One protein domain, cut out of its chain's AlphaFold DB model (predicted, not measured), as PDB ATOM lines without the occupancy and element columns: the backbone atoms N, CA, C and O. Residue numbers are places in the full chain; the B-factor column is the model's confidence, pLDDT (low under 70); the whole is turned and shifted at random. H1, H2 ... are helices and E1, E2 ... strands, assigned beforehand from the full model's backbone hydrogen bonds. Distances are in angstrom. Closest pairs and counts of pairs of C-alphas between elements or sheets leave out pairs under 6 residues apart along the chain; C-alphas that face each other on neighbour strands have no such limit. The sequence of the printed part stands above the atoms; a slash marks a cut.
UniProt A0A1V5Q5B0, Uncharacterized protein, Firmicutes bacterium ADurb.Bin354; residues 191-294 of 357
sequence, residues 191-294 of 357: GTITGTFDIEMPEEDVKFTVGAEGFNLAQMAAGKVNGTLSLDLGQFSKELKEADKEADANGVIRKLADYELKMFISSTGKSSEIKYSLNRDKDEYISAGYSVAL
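What this domain is: This is residues 191 to 294 of the 357 residues of an uncharacterized protein of Firmicutes bacterium ADurb.Bin354 (UniProt A0A1V5Q5B0). The model is one twisted sheet of six antiparallel strands, laid side by side in chain order, with short helices at both ends of its strands. H2 and H3, in the connection from E3 to E4, make a small helical head at one end, while H1 sits at the other end, between E2 and E3. The printed part has 104 residues, with six named strands and three named helices in the chain order E1 E2 H1 E3 H2 H3 E4 E5 E6; the class is mixed, helices and strands. The whole is only just loose, close to compact, with a radius of gyration of the C-alphas of 15.8 A, and elongated, with spans of 46 by 29 by 26 A.

How they stand to each other: The sheet runs from edge strand E1, residues 192 to 201, through E2, residues 206 to 216, E3, residues 227 to 232, E4, residues 260 to 267, and E5, residues 271 to 280, to edge strand E6, residues 283 to 293. From edge to edge the strands' lines turn by 80 degrees. E1 and E2 form a hairpin at 164 degrees, with N 197 and O 210 2.8 A apart, within hydrogen-bond range. E2 and E3 are antiparallel at 156 degrees, with N 211 and O 230 at 2.8 A. E3 and E4 are antiparallel at 165 degrees, with N 229 and O 263 at 2.9 A. E4, E5 and E6 form a meander, each strand the antiparallel neighbour of the one before. Its hairpins show N 264 and O 275 at 2.8 A for E4 and E5, and N 276 and O 288 at 2.7 A for E5 and E6. H2, residues 233 to 239, is on the sheet but over none of its strands, its height of 4.4 A only just above the sheet's level. Its closest C-alphas to E2 are those of Phe 236 and Phe 208, 5.6 A apart. H3, residues 249 to 255, is not on the sheet; it touches H2 at a steep tilt of 55 degrees, opposite ways, the closest C-alphas being those of Ser 237 and Arg 254, 5.2 A apart. H1, residues 217 to 221, only grazes the sheet with residues 217 to 220. In H1 and H3 every O i to N i+4 pair is within hydrogen-bond range; in H2 1 of 3 is, beside 2 of 4 O i to N i+3 pairs.

Where its parts are: E1 begins at C-alpha 192, (-47.178, 6.765, 35.479), and spans 27.5 A. E2 spans 28.7 A, E3 16.9 A, E4 22.9 A, E5 28.9 A and E6 28.5 A, the last ending at C-alpha 293, (-25.220, 6.189, 23.625). E1 bends by 53 degrees at residue 195, E2 by 63 degrees at residue 213 and E6 by 70 degrees at residue 286.

The domain as a whole: The two C-alphas farthest apart, those of Ala 218 and Asp 244, are 46.5 A apart. The printed part has no cut and no long link. The mean pLDDT of the printed part is 84.1; it is under 70 at residues 242 to 249, 251, 288, 290, 292 and 294.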
ATOM      1  N   GLY A 191     -48.587  10.296  37.340       89.69
ATOM      2  CA  GLY A 191     -48.260  10.438  35.914       89.69
ATOM      3  C   GLY A 191     -47.659   9.186  35.265       89.69
ATOM      4  O   GLY A 191     -47.204   9.262  34.127       89.69
ATOM      5  N   THR A 192     -47.669   8.053  35.967       94.31
ATOM      6  CA  THR A 192     -47.178   6.765  35.479       94.31
ATOM      7  C   THR A 192     -48.326   5.786  35.247       94.31
ATOM      8  O   THR A 192     -49.208   5.653  36.099       94.31
ATOM      9  N   ILE A 193     -48.287   5.095  34.108       94.31
ATOM     10  CA  ILE A 193     -49.217   4.042  33.706       94.31
ATOM     11  C   ILE A 193     -48.732   2.684  34.217       94.31
ATOM     12  O   ILE A 193     -47.583   2.288  34.000       94.31
ATOM     13  N   THR A 194     -49.659   1.954  34.835       96.94
ATOM     14  CA  THR A 194     -49.559   0.509  35.054       96.94
ATOM     15  C   THR A 194     -50.891  -0.135  34.689       96.94
ATOM     16  O   THR A 194     -51.934   0.285  35.201       96.94
ATOM     17  N   GLY A 195     -50.882  -1.151  33.834       97.44
ATOM     18  CA  GLY A 195     -52.098  -1.785  33.336       97.44
ATOM     19  C   GLY A 195     -51.828  -2.999  32.459       97.44
ATOM     20  O   GLY A 195     -50.697  -3.469  32.362       97.44
ATOM     21  N   THR A 196     -52.881  -3.494  31.830       97.81
ATOM     22  CA  THR A 196     -52.841  -4.586  30.856       97.81
ATOM     23  C   THR A 196     -53.553  -4.165  29.583       97.81
ATOM     24  O   THR A 196     -54.476  -3.350  29.638       97.81
ATOM     25  N   PHE A 197     -53.130  -4.731  28.461       97.56
ATOM     26  CA  PHE A 197     -53.681  -4.493  27.136       97.56
ATOM     27  C   PHE A 197     -53.989  -5.836  26.490       97.56
ATOM     28  O   PHE A 197     -53.073  -6.611  26.222       97.56
ATOM     29  N   ASP A 198     -55.268  -6.111  26.277       97.25
ATOM     30  CA  ASP A 198     -55.729  -7.286  25.549       97.25
ATOM     31  C   ASP A 198     -55.715  -6.957  24.060       97.25
ATOM     32  O   ASP A 198     -56.360  -6.001  23.636       97.25
ATOM     33  N   ILE A 199     -54.951  -7.723  23.290       95.94
ATOM     34  CA  ILE A 199     -54.761  -7.564  21.852       95.94
ATOM     35  C   ILE A 199     -55.436  -8.742  21.166       95.94
ATOM     36  O   ILE A 199     -55.185  -9.895  21.519       95.94
ATOM     37  N   GLU A 200     -56.271  -8.448  20.181       95.44
ATOM     38  CA  GLU A 200     -56.975  -9.422  19.358       95.44
ATOM     39  C   GLU A 200     -56.759  -9.081  17.884       95.44
ATOM     40  O   GLU A 200     -56.925  -7.932  17.478       95.44
ATOM     41  N   MET A 201     -56.354 -10.080  17.104       92.31
ATOM     42  CA  MET A 201     -56.211 -10.017  15.649       92.31
ATOM     43  C   MET A 201     -57.086 -11.132  15.064       92.31
ATOM     44  O   MET A 201     -56.612 -12.269  14.947       92.31
ATOM     45  N   PRO A 202     -58.375 -10.847  14.788       90.94
ATOM     46  CA  PRO A 202     -59.359 -11.865  14.422       90.94
ATOM     47  C   PRO A 202     -58.979 -12.678  13.184       90.94
ATOM     48  O   PRO A 202     -59.125 -13.895  13.200       90.94
ATOM     49  N   GLU A 203     -58.437 -12.040  12.143       87.06
ATOM     50  CA  GLU A 203     -58.041 -12.728  10.903       87.06
ATOM     51  C   GLU A 203     -56.917 -13.753  11.110       87.06
ATOM     52  O   GLU A 203     -56.860 -14.782  10.435       87.06
ATOM     53  N   GLU A 204     -56.038 -13.496  12.079       84.94
ATOM     54  CA  GLU A 204     -54.917 -14.378  12.404       84.94
ATOM     55  C   GLU A 204     -55.290 -15.455  13.438       84.94
ATOM     56  O   GLU A 204     -54.512 -16.390  13.657       84.94
ATOM     57  N   ASP A 205     -56.487 -15.368  14.030       86.06
ATOM     58  CA  ASP A 205     -56.932 -16.133  15.201       86.06
ATOM     59  C   ASP A 205     -55.993 -15.965  16.415       86.06
ATOM     60  O   ASP A 205     -55.699 -16.929  17.125       86.06
ATOM     61  N   VAL A 206     -55.469 -14.755  16.647       85.62
ATOM     62  CA  VAL A 206     -54.476 -14.494  17.705       85.62
ATOM     63  C   VAL A 206     -55.037 -13.565  18.779       85.62
ATOM     64  O   VAL A 206     -55.458 -12.448  18.477       85.62
ATOM     65  N   LYS A 207     -54.959 -13.984  20.053       92.31
ATOM     66  CA  LYS A 207     -55.379 -13.161  21.199       92.31
ATOM     67  C   LYS A 207     -54.464 -13.251  22.422       92.31
ATOM     68  O   LYS A 207     -54.400 -14.268  23.101       92.31
ATOM     69  N   PHE A 208     -53.835 -12.156  22.827       92.69
ATOM     70  CA  PHE A 208     -52.940 -12.174  23.990       92.69
ATOM     71  C   PHE A 208     -52.983 -10.888  24.799       92.69
ATOM     72  O   PHE A 208     -53.458  -9.857  24.336       92.69
ATOM     73  N   THR A 209     -52.472 -10.959  26.024       95.75
ATOM     74  CA  THR A 209     -52.435  -9.824  26.941       95.75
ATOM     75  C   THR A 209     -50.998  -9.368  27.145       95.75
ATOM     76  O   THR A 209     -50.109 -10.172  27.425       95.75
ATOM     77  N   VAL A 210     -50.780  -8.058  27.048       96.62
ATOM     78  CA  VAL A 210     -49.510  -7.405  27.372       96.62
ATOM     79  C   VAL A 210     -49.667  -6.614  28.664       96.62
ATOM     80  O   VAL A 210     -50.544  -5.759  28.786       96.62
ATOM     81  N   GLY A 211     -48.807  -6.881  29.641       97.25
ATOM     82  CA  GLY A 211     -48.652  -6.047  30.824       97.25
ATOM     83  C   GLY A 211     -47.817  -4.810  30.510       97.25
ATOM     84  O   GLY A 211     -46.860  -4.875  29.745       97.25
ATOM     85  N   ALA A 212     -48.155  -3.678  31.120       97.00
ATOM     86  CA  ALA A 212     -47.362  -2.458  31.064       97.00
ATOM     87  C   ALA A 212     -47.168  -1.906  32.474       97.00
ATOM     88  O   ALA A 212     -48.128  -1.748  33.230       97.00
ATOM     89  N   GLU A 213     -45.934  -1.562  32.821       96.62
ATOM     90  CA  GLU A 213     -45.589  -1.020  34.127       96.62
ATOM     91  C   GLU A 213     -44.589   0.127  33.991       96.62
ATOM     92  O   GLU A 213     -43.613   0.047  33.247       96.62
ATOM     93  N   GLY A 214     -44.803   1.204  34.744       94.50
ATOM     94  CA  GLY A 214     -43.778   2.233  34.909       94.50
ATOM     95  C   GLY A 214     -43.724   3.284  33.798       94.50
ATOM     96  O   GLY A 214     -42.877   4.169  33.875       94.50
ATOM     97  N   PHE A 215     -44.644   3.260  32.826       94.50
ATOM     98  CA  PHE A 215     -44.654   4.206  31.704       94.50
ATOM     99  C   PHE A 215     -45.008   5.630  32.130       94.50
ATOM    100  O   PHE A 215     -46.146   5.908  32.501       94.50
ATOM    101  N   ASN A 216     -44.039   6.548  32.086       91.69
ATOM    102  CA  ASN A 216     -44.244   7.944  32.475       91.69
ATOM    103  C   ASN A 216     -44.792   8.794  31.316       91.69
ATOM    104  O   ASN A 216     -44.100   9.038  30.329       91.69
ATOM    105  N   LEU A 217     -46.005   9.327  31.481       88.12
ATOM    106  CA  LEU A 217     -46.711  10.097  30.451       88.12
ATOM    107  C   LEU A 217     -45.985  11.384  30.039       88.12
ATOM    108  O   LEU A 217     -45.949  11.721  28.859       88.12
ATOM    109  N   ALA A 218     -45.395  12.106  30.995       88.94
ATOM    110  CA  ALA A 218     -44.695  13.357  30.704       88.94
ATOM    111  C   ALA A 218     -43.392  13.112  29.929       88.94
ATOM    112  O   ALA A 218     -43.037  13.892  29.051       88.94
ATOM    113  N   GLN A 219     -42.689  12.020  30.235       89.25
ATOM    114  CA  GLN A 219     -41.502  11.618  29.489       89.25
ATOM    115  C   GLN A 219     -41.865  11.132  28.085       89.25
ATOM    116  O   GLN A 219     -41.221  11.566  27.134       89.25
ATOM    117  N   MET A 220     -42.922  10.325  27.938       86.75
ATOM    118  CA  MET A 220     -43.400   9.878  26.624       86.75
ATOM    119  C   MET A 220     -43.796  11.060  25.734       86.75
ATOM    120  O   MET A 220     -43.378  11.110  24.583       86.75
ATOM    121  N   ALA A 221     -44.504  12.054  26.282       81.75
ATOM    122  CA  ALA A 221     -44.833  13.291  25.567       81.75
ATOM    123  C   ALA A 221     -43.588  14.095  25.140       81.75
ATOM    124  O   ALA A 221     -43.639  14.846  24.175       81.75
ATOM    125  N   ALA A 222     -42.462  13.920  25.835       82.12
ATOM    126  CA  ALA A 222     -41.168  14.503  25.484       82.12
ATOM    127  C   ALA A 222     -40.292  13.567  24.619       82.12
ATOM    128  O   ALA A 222     -39.081  13.780  24.532       82.12
ATOM    129  N   GLY A 223     -40.866  12.506  24.038       80.25
ATOM    130  CA  GLY A 223     -40.159  11.537  23.193       80.25
ATOM    131  C   GLY A 223     -39.262  10.552  23.951       80.25
ATOM    132  O   GLY A 223     -38.430   9.882  23.344       80.25
ATOM    133  N   LYS A 224     -39.394  10.453  25.279       87.50
ATOM    134  CA  LYS A 224     -38.595   9.563  26.135       87.50
ATOM    135  C   LYS A 224     -39.460   8.437  26.681       87.50
ATOM    136  O   LYS A 224     -40.237   8.630  27.615       87.50
ATOM    137  N   VAL A 225     -39.300   7.245  26.123       88.75
ATOM    138  CA  VAL A 225     -40.029   6.056  26.572       88.75
ATOM    139  C   VAL A 225     -39.247   5.378  27.693       88.75
ATOM    140  O   VAL A 225     -38.081   5.033  27.523       88.75
ATOM    141  N   ASN A 226     -39.888   5.217  28.849       92.44
ATOM    142  CA  ASN A 226     -39.322   4.556  30.021       92.44
ATOM    143  C   ASN A 226     -40.403   3.686  30.654       92.44
ATOM    144  O   ASN A 226     -41.442   4.226  31.023       92.44
ATOM    145  N   GLY A 227     -40.182   2.381  30.777       94.75
ATOM    146  CA  GLY A 227     -41.181   1.451  31.302       94.75
ATOM    147  C   GLY A 227     -40.830  -0.007  31.031       94.75
ATOM    148  O   GLY A 227     -39.758  -0.324  30.524       94.75
ATOM    149  N   THR A 228     -41.727  -0.911  31.406       96.50
ATOM    150  CA  THR A 228     -41.595  -2.352  31.172       96.50
ATOM    151  C   THR A 228     -42.864  -2.889  30.537       96.50
ATOM    152  O   THR A 228     -43.948  -2.701  31.087       96.50
ATOM    153  N   LEU A 229     -42.722  -3.569  29.402       96.44
ATOM    154  CA  LEU A 229     -43.767  -4.426  28.850       96.44
ATOM    155  C   LEU A 229     -43.541  -5.864  29.306       96.44
ATOM    156  O   LEU A 229     -42.393  -6.289  29.443       96.44
ATOM    157  N   SER A 230     -44.616  -6.615  29.525       96.31
ATOM    158  CA  SER A 230     -44.537  -8.044  29.811       96.31
ATOM    159  C   SER A 230     -45.541  -8.860  29.008       96.31
ATOM    160  O   SER A 230     -46.639  -8.396  28.710       96.31
ATOM    161  N   LEU A 231     -45.146 -10.073  28.639       93.38
ATOM    162  CA  LEU A 231     -45.956 -11.034  27.903       93.38
ATOM    163  C   LEU A 231     -45.921 -12.376  28.635       93.38
ATOM    164  O   LEU A 231     -44.850 -12.957  28.832       93.38
ATOM    165  N   ASP A 232     -47.096 -12.882  29.001       90.94
ATOM    166  CA  ASP A 232     -47.257 -14.241  29.516       90.94
ATOM    167  C   ASP A 232     -47.160 -15.231  28.343       90.94
ATOM    168  O   ASP A 232     -48.068 -15.342  27.511       90.94
ATOM    169  N   LEU A 233     -46.039 -15.957  28.258       87.12
ATOM    170  CA  LEU A 233     -45.816 -16.920  27.178       87.12
ATOM    171  C   LEU A 233     -46.727 -18.145  27.311       87.12
ATOM    172  O   LEU A 233     -47.026 -18.804  26.314       87.12
ATOM    173  N   GLY A 234     -47.213 -18.449  28.513       86.50
ATOM    174  CA  GLY A 234     -48.190 -19.502  28.757       86.50
ATOM    175  C   GLY A 234     -49.561 -19.163  28.191       86.50
ATOM    176  O   GLY A 234     -50.221 -20.039  27.627       86.50
ATOM    177  N   GLN A 235     -49.982 -17.902  28.286       87.88
ATOM    178  CA  GLN A 235     -51.169 -17.413  27.586       87.88
ATOM    179  C   GLN A 235     -50.941 -17.414  26.073       87.88
ATOM    180  O   GLN A 235     -51.691 -18.066  25.355       87.88
ATOM    181  N   PHE A 236     -49.877 -16.759  25.601       84.88
ATOM    182  CA  PHE A 236     -49.604 -16.614  24.170       84.88
ATOM    183  C   PHE A 236     -49.457 -17.964  23.451       84.88
ATOM    184  O   PHE A 236     -49.976 -18.159  22.356       84.88
ATOM    185  N   SER A 237     -48.814 -18.946  24.090       83.81
ATOM    186  CA  SER A 237     -48.591 -20.271  23.497       83.81
ATOM    187  C   SER A 237     -49.870 -21.061  23.181       83.81
ATOM    188  O   SER A 237     -49.808 -21.981  22.360       83.81
ATOM    189  N   LYS A 238     -51.007 -20.721  23.809       85.50
ATOM    190  CA  LYS A 238     -52.316 -21.354  23.560       85.50
ATOM    191  C   LYS A 238     -52.964 -20.886  22.261       85.50
ATOM    192  O   LYS A 238     -53.726 -21.648  21.680       85.50
ATOM    193  N   GLU A 239     -52.630 -19.681  21.818       82.88
ATOM    194  CA  GLU A 239     -53.153 -19.074  20.589       82.88
ATOM    195  C   GLU A 239     -52.373 -19.518  19.349       82.88
ATOM    196  O   GLU A 239     -52.821 -19.375  18.216       82.88
ATOM    197  N   LEU A 240     -51.176 -20.077  19.542       77.94
ATOM    198  CA  LEU A 240     -50.361 -20.559  18.436       77.94
ATOM    199  C   LEU A 240     -51.023 -21.776  17.784       77.94
ATOM    200  O   LEU A 240     -51.218 -22.807  18.441       77.94
ATOM    201  N   LYS A 241     -51.264 -21.691  16.469       74.38
ATOM    202  CA  LYS A 241     -51.715 -22.806  15.616       74.38
ATOM    203  C   LYS A 241     -50.804 -24.035  15.795       74.38
ATOM    204  O   LYS A 241     -49.630 -23.922  16.168       74.38
ATOM    205  N   GLU A 242     -51.339 -25.245  15.614       68.00
ATOM    206  CA  GLU A 242     -50.531 -26.470  15.726       68.00
ATOM    207  C   GLU A 242     -49.352 -26.408  14.744       68.00
ATOM    208  O   GLU A 242     -49.539 -26.299  13.538       68.00
ATOM    209  N   ALA A 243     -48.127 -26.414  15.273       60.19
ATOM    210  CA  ALA A 243     -46.931 -26.422  14.449       60.19
ATOM    211  C   ALA A 243     -46.726 -27.824  13.870       60.19
ATOM    212  O   ALA A 243     -46.749 -28.808  14.612       60.19
ATOM    213  N   ASP A 244     -46.426 -27.910  12.576       53.38
ATOM    214  CA  ASP A 244     -46.147 -29.184  11.905       53.38
ATOM    215  C   ASP A 244     -44.883 -29.892  12.454       53.38
ATOM    216  O   ASP A 244     -44.666 -31.072  12.159       53.38
ATOM    217  N   LYS A 245     -44.018 -29.210  13.240       55.25
ATOM    218  CA  LYS A 245     -42.762 -29.759  13.807       55.25
ATOM    219  C   LYS A 245     -42.347 -29.112  15.142       55.25
ATOM    220  O   LYS A 245     -42.377 -27.898  15.294       55.25
ATOM    221  N   GLU A 246     -41.810 -29.911  16.072       54.91
ATOM    222  CA  GLU A 246     -41.319 -29.477  17.403       54.91
ATOM    223  C   GLU A 246     -40.098 -28.524  17.402       54.91
ATOM    224  O   GLU A 246     -39.732 -28.001  18.459       54.91
ATOM    225  N   ALA A 247     -39.447 -28.327  16.249       56.00
ATOM    226  CA  ALA A 247     -38.274 -27.457  16.082       56.00
ATOM    227  C   ALA A 247     -38.614 -26.063  15.516       56.00
ATOM    228  O   ALA A 247     -37.712 -25.257  15.309       56.00
ATOM    229  N   ASP A 248     -39.890 -25.792  15.248       69.44
ATOM    230  CA  ASP A 248     -40.366 -24.482  14.809       69.44
ATOM    231  C   ASP A 248     -40.415 -23.481  15.982       69.44
ATOM    232  O   ASP A 248     -40.508 -23.881  17.149       69.44
ATOM    233  N   ALA A 249     -40.385 -22.181  15.683       66.81
ATOM    234  CA  ALA A 249     -40.457 -21.094  16.662       66.81
ATOM    235  C   ALA A 249     -41.652 -21.266  17.621       66.81
ATOM    236  O   ALA A 249     -41.509 -21.108  18.835       66.81
ATOM    237  N   ASN A 250     -42.794 -21.729  17.106       72.69
ATOM    238  CA  ASN A 250     -43.984 -22.036  17.901       72.69
ATOM    239  C   ASN A 250     -43.760 -23.178  18.911       72.69
ATOM    240  O   ASN A 250     -44.248 -23.132  20.043       72.69
ATOM    241  N   GLY A 251     -42.983 -24.197  18.532       69.50
ATOM    242  CA  GLY A 251     -42.592 -25.296  19.418       69.50
ATOM    243  C   GLY A 251     -41.657 -24.845  20.543       69.50
ATOM    244  O   GLY A 251     -41.767 -25.334  21.670       69.50
ATOM    245  N   VAL A 252     -40.771 -23.883  20.267       73.75
ATOM    246  CA  VAL A 252     -39.904 -23.263  21.282       73.75
ATOM    247  C   VAL A 252     -40.729 -22.443  22.273       73.75
ATOM    248  O   VAL A 252     -40.575 -22.629  23.478       73.75
ATOM    249  N   ILE A 253     -41.654 -21.606  21.795       76.12
ATOM    250  CA  ILE A 253     -42.503 -20.766  22.657       76.12
ATOM    251  C   ILE A 253     -43.345 -21.622  23.615       76.12
ATOM    252  O   ILE A 253     -43.412 -21.327  24.804       76.12
ATOM    253  N   ARG A 254     -43.904 -22.747  23.148       77.88
ATOM    254  CA  ARG A 254     -44.640 -23.689  24.014       77.88
ATOM    255  C   ARG A 254     -43.783 -24.288  25.133       77.88
ATOM    256  O   ARG A 254     -44.289 -24.524  26.225       77.88
ATOM    257  N   LYS A 255     -42.484 -24.515  24.901       81.50
ATOM    258  CA  LYS A 255     -41.550 -24.978  25.950       81.50
ATOM    259  C   LYS A 255     -41.251 -23.892  26.987       81.50
ATOM    260  O   LYS A 255     -40.812 -24.214  28.087       81.50
ATOM    261  N   LEU A 256     -41.502 -22.633  26.642       83.31
ATOM    262  CA  LEU A 256     -41.348 -21.469  27.509       83.31
ATOM    263  C   LEU A 256     -42.674 -21.030  28.153       83.31
ATOM    264  O   LEU A 256     -42.715 -19.967  28.756       83.31
ATOM    265  N   ALA A 257     -43.739 -21.836  28.084       85.81
ATOM    266  CA  ALA A 257     -45.059 -21.492  28.622       85.81
ATOM    267  C   ALA A 257     -45.081 -21.189  30.138       85.81
ATOM    268  O   ALA A 257     -45.993 -20.525  30.616       85.81
ATOM    269  N   ASP A 258     -44.083 -21.652  30.896       86.81
ATOM    270  CA  ASP A 258     -43.923 -21.345  32.326       86.81
ATOM    271  C   ASP A 258     -43.229 -19.986  32.587       86.81
ATOM    272  O   ASP A 258     -42.960 -19.649  33.743       86.81
ATOM    273  N   TYR A 259     -42.870 -19.240  31.538       88.06
ATOM    274  CA  TYR A 259     -42.088 -18.009  31.623       88.06
ATOM    275  C   TYR A 259     -42.898 -16.773  31.211       88.06
ATOM    276  O   TYR A 259     -43.784 -16.817  30.360       88.06
ATOM    277  N   GLU A 260     -42.519 -15.638  31.785       91.31
ATOM    278  CA  GLU A 260     -42.920 -14.300  31.373       91.31
ATOM    279  C   GLU A 260     -41.750 -13.655  30.620       91.31
ATOM    280  O   GLU A 260     -40.620 -13.626  31.117       91.31
ATOM    281  N   LEU A 261     -42.009 -13.131  29.424       90.44
ATOM    282  CA  LEU A 261     -41.050 -12.305  28.699       90.44
ATOM    283  C   LEU A 261     -41.258 -10.848  29.106       90.44
ATOM    284  O   LEU A 261     -42.354 -10.320  28.937       90.44
ATOM    285  N   LYS A 262     -40.217 -10.179  29.601       93.69
ATOM    286  CA  LYS A 262     -40.240  -8.739  29.883       93.69
ATOM    287  C   LYS A 262     -39.337  -7.986  28.933       93.69
ATOM    288  O   LYS A 262     -38.243  -8.443  28.619       93.69
ATOM    289  N   MET A 263     -39.781  -6.807  28.529       93.81
ATOM    290  CA  MET A 263     -38.991  -5.831  27.797       93.81
ATOM    291  C   MET A 263     -38.959  -4.536  28.602       93.81
ATOM    292  O   MET A 263     -39.956  -3.822  28.696       93.81
ATOM    293  N   PHE A 264     -37.807  -4.240  29.185       93.69
ATOM    294  CA  PHE A 264     -37.515  -2.968  29.822       93.69
ATOM    295  C   PHE A 264     -36.987  -1.986  28.778       93.69
ATOM    296  O   PHE A 264     -36.075  -2.312  28.020       93.69
ATOM    297  N   ILE A 265     -37.557  -0.785  28.761       92.38
ATOM    298  CA  ILE A 265     -37.167   0.314  27.882       92.38
ATOM    299  C   ILE A 265     -36.770   1.489  28.770       92.38
ATOM    300  O   ILE A 265     -37.505   1.849  29.692       92.38
ATOM    301  N   SER A 266     -35.629   2.102  28.474       91.94
ATOM    302  CA  SER A 266     -35.159   3.316  29.137       91.94
ATOM    303  C   SER A 266     -34.590   4.288  28.116       91.94
ATOM    304  O   SER A 266     -33.822   3.898  27.242       91.94
ATOM    305  N   SER A 267     -34.939   5.567  28.231       87.75
ATOM    306  CA  SER A 267     -34.397   6.629  27.389       87.75
ATOM    307  C   SER A 267     -34.179   7.914  28.178       87.75
ATOM    308  O   SER A 267     -35.090   8.468  28.803       87.75
ATOM    309  N   THR A 268     -32.947   8.422  28.118       79.75
ATOM    310  CA  THR A 268     -32.503   9.607  28.870       79.75
ATOM    311  C   THR A 268     -32.257  10.831  27.979       79.75
ATOM    312  O   THR A 268     -31.965  11.921  28.477       79.75
ATOM    313  N   GLY A 269     -32.433  10.699  26.660       72.88
ATOM    314  CA  GLY A 269     -32.124  11.720  25.646       72.88
ATOM    315  C   GLY A 269     -30.651  11.764  25.221       72.88
ATOM    316  O   GLY A 269     -30.339  12.343  24.190       72.88
ATOM    317  N   LYS A 270     -29.753  11.138  25.989       77.44
ATOM    318  CA  LYS A 270     -28.344  10.900  25.617       77.44
ATOM    319  C   LYS A 270     -28.037   9.424  25.410       77.44
ATOM    320  O   LYS A 270     -27.003   9.073  24.863       77.44
ATOM    321  N   SER A 271     -28.915   8.559  25.887       79.56
ATOM    322  CA  SER A 271     -28.822   7.127  25.695       79.56
ATOM    323  C   SER A 271     -30.211   6.518  25.689       79.56
ATOM    324  O   SER A 271     -31.143   7.075  26.287       79.56
ATOM    325  N   SER A 272     -30.311   5.372  25.034       82.62
ATOM    326  CA  SER A 272     -31.476   4.502  25.072       82.62
ATOM    327  C   SER A 272     -31.018   3.070  25.311       82.62
ATOM    328  O   SER A 272     -29.981   2.651  24.799       82.62
ATOM    329  N   GLU A 273     -31.782   2.324  26.090       86.81
ATOM    330  CA  GLU A 273     -31.528   0.928  26.423       86.81
ATOM    331  C   GLU A 273     -32.817   0.133  26.247       86.81
ATOM    332  O   GLU A 273     -33.891   0.572  26.671       86.81
ATOM    333  N   ILE A 274     -32.689  -1.047  25.643       84.06
ATOM    334  CA  ILE A 274     -33.728  -2.072  25.663       84.06
ATOM    335  C   ILE A 274     -33.122  -3.343  26.243       84.06
ATOM    336  O   ILE A 274     -32.129  -3.857  25.727       84.06
ATOM    337  N   LYS A 275     -33.739  -3.865  27.304       85.88
ATOM    338  CA  LYS A 275     -33.371  -5.133  27.937       85.88
ATOM    339  C   LYS A 275     -34.554  -6.090  27.874       85.88
ATOM    340  O   LYS A 275     -35.628  -5.789  28.385       85.88
ATOM    341  N   TYR A 276     -34.335  -7.260  27.293       85.31
ATOM    342  CA  TYR A 276     -35.250  -8.389  27.329       85.31
ATOM    343  C   TYR A 276     -34.859  -9.334  28.460       85.31
ATOM    344  O   TYR A 276     -33.674  -9.616  28.658       85.31
ATOM    345  N   SER A 277     -35.841  -9.864  29.182       85.38
ATOM    346  CA  SER A 277     -35.614 -10.905  30.178       85.38
ATOM    347  C   SER A 277     -36.682 -11.987  30.135       85.38
ATOM    348  O   SER A 277     -37.863 -11.704  29.950       85.38
ATOM    349  N   LEU A 278     -36.254 -13.236  30.319       84.75
ATOM    350  CA  LEU A 278     -37.144 -14.357  30.592       84.75
ATOM    351  C   LEU A 278     -37.177 -14.581  32.096       84.75
ATOM    352  O   LEU A 278     -36.163 -14.895  32.728       84.75
ATOM    353  N   ASN A 279     -38.363 -14.422  32.656       85.38
ATOM    354  CA  ASN A 279     -38.622 -14.525  34.075       85.38
ATOM    355  C   ASN A 279     -39.491 -15.750  34.332       85.38
ATOM    356  O   ASN A 279     -40.387 -16.057  33.554       85.38
ATOM    357  N   ARG A 280     -39.248 -16.444  35.438       86.12
ATOM    358  CA  ARG A 280     -40.190 -17.430  35.973       86.12
ATOM    359  C   ARG A 280     -40.396 -17.089  37.436       86.12
ATOM    360  O   ARG A 280     -39.435 -16.931  38.189       86.12
ATOM    361  N   ASP A 281     -41.655 -16.906  37.810       83.50
ATOM    362  CA  ASP A 281     -42.044 -16.319  39.089       83.50
ATOM    363  C   ASP A 281     -41.369 -14.951  39.325       83.50
ATOM    364  O   ASP A 281     -41.642 -13.984  38.616       83.50
ATOM    365  N   LYS A 282     -40.501 -14.842  40.336       80.19
ATOM    366  CA  LYS A 282     -39.789 -13.599  40.679       80.19
ATOM    367  C   LYS A 282     -38.351 -13.565  40.175       80.19
ATOM    368  O   LYS A 282     -37.708 -12.523  40.293       80.19
ATOM    369  N   ASP A 283     -37.863 -14.674  39.635       83.94
ATOM    370  CA  ASP A 283     -36.462 -14.828  39.278       83.94
ATOM    371  C   ASP A 283     -36.263 -14.524  37.786       83.94
ATOM    372  O   ASP A 283     -37.026 -14.964  36.922       83.94
ATOM    373  N   GLU A 284     -35.236 -13.729  37.484       85.00
ATOM    374  CA  GLU A 284     -34.737 -13.503  36.126       85.00
ATOM    375  C   GLU A 284     -33.791 -14.656  35.768       85.00
ATOM    376  O   GLU A 284     -32.782 -14.862  36.441       85.00
ATOM    377  N   TYR A 285     -34.124 -15.425  34.731       71.38
ATOM    378  CA  TYR A 285     -33.335 -16.593  34.321       71.38
ATOM    379  C   TYR A 285     -32.340 -16.253  33.221       71.38
ATOM    380  O   TYR A 285     -31.206 -16.731  33.231       71.38
ATOM    381  N   ILE A 286     -32.781 -15.460  32.249       74.69
ATOM    382  CA  ILE A 286     -31.975 -15.024  31.112       74.69
ATOM    383  C   ILE A 286     -32.286 -13.556  30.883       74.69
ATOM    384  O   ILE A 286     -33.450 -13.162  30.924       74.69
ATOM    385  N   SER A 287     -31.258 -12.767  30.587       75.75
ATOM    386  CA  SER A 287     -31.448 -11.429  30.055       75.75
ATOM    387  C   SER A 287     -30.449 -11.096  28.968       75.75
ATOM    388  O   SER A 287     -29.273 -11.440  29.086       75.75
ATOM    389  N   ALA A 288     -30.912 -10.372  27.962       63.84
ATOM    390  CA  ALA A 288     -30.091  -9.799  26.910       63.84
ATOM    391  C   ALA A 288     -30.598  -8.387  26.627       63.84
ATOM    392  O   ALA A 288     -31.794  -8.128  26.709       63.84
ATOM    393  N   GLY A 289     -29.711  -7.463  26.299       74.06
ATOM    394  CA  GLY A 289     -30.106  -6.097  26.003       74.06
ATOM    395  C   GLY A 289     -29.086  -5.406  25.128       74.06
ATOM    396  O   GLY A 289     -27.949  -5.861  25.007       74.06
ATOM    397  N   TYR A 290     -29.513  -4.310  24.521       68.00
ATOM    398  CA  TYR A 290     -28.642  -3.417  23.784       68.00
ATOM    399  C   TYR A 290     -28.828  -1.996  24.314       68.00
ATOM    400  O   TYR A 290     -29.932  -1.580  24.673       68.00
ATOM    401  N   SER A 291     -27.734  -1.245  24.354       72.88
ATOM    402  CA  SER A 291     -27.734   0.158  24.748       72.88
ATOM    403  C   SER A 291     -27.042   0.986  23.680       72.88
ATOM    404  O   SER A 291     -25.948   0.638  23.241       72.88
ATOM    405  N   VAL A 292     -27.655   2.100  23.304       69.00
ATOM    406  CA  VAL A 292     -27.076   3.094  22.402       69.00
ATOM    407  C   VAL A 292     -26.799   4.353  23.208       69.00
ATOM    408  O   VAL A 292     -27.685   4.855  23.902       69.00
ATOM    409  N   ALA A 293     -25.581   4.877  23.108       74.06
ATOM    410  CA  ALA A 293     -25.220   6.189  23.625       74.06
ATOM    411  C   ALA A 293     -25.056   7.162  22.452       74.06
ATOM    412  O   ALA A 293     -24.291   6.907  21.528       74.06
ATOM    413  N   LEU A 294     -25.779   8.277  22.500       58.88
ATOM    414  CA  LEU A 294     -25.614   9.405  21.594       58.88
ATOM    415  C   LEU A 294     -24.531  10.314  22.186       58.88
ATOM    416  O   LEU A 294     -24.802  11.118  23.083       58.88
TER     417      LEU A 294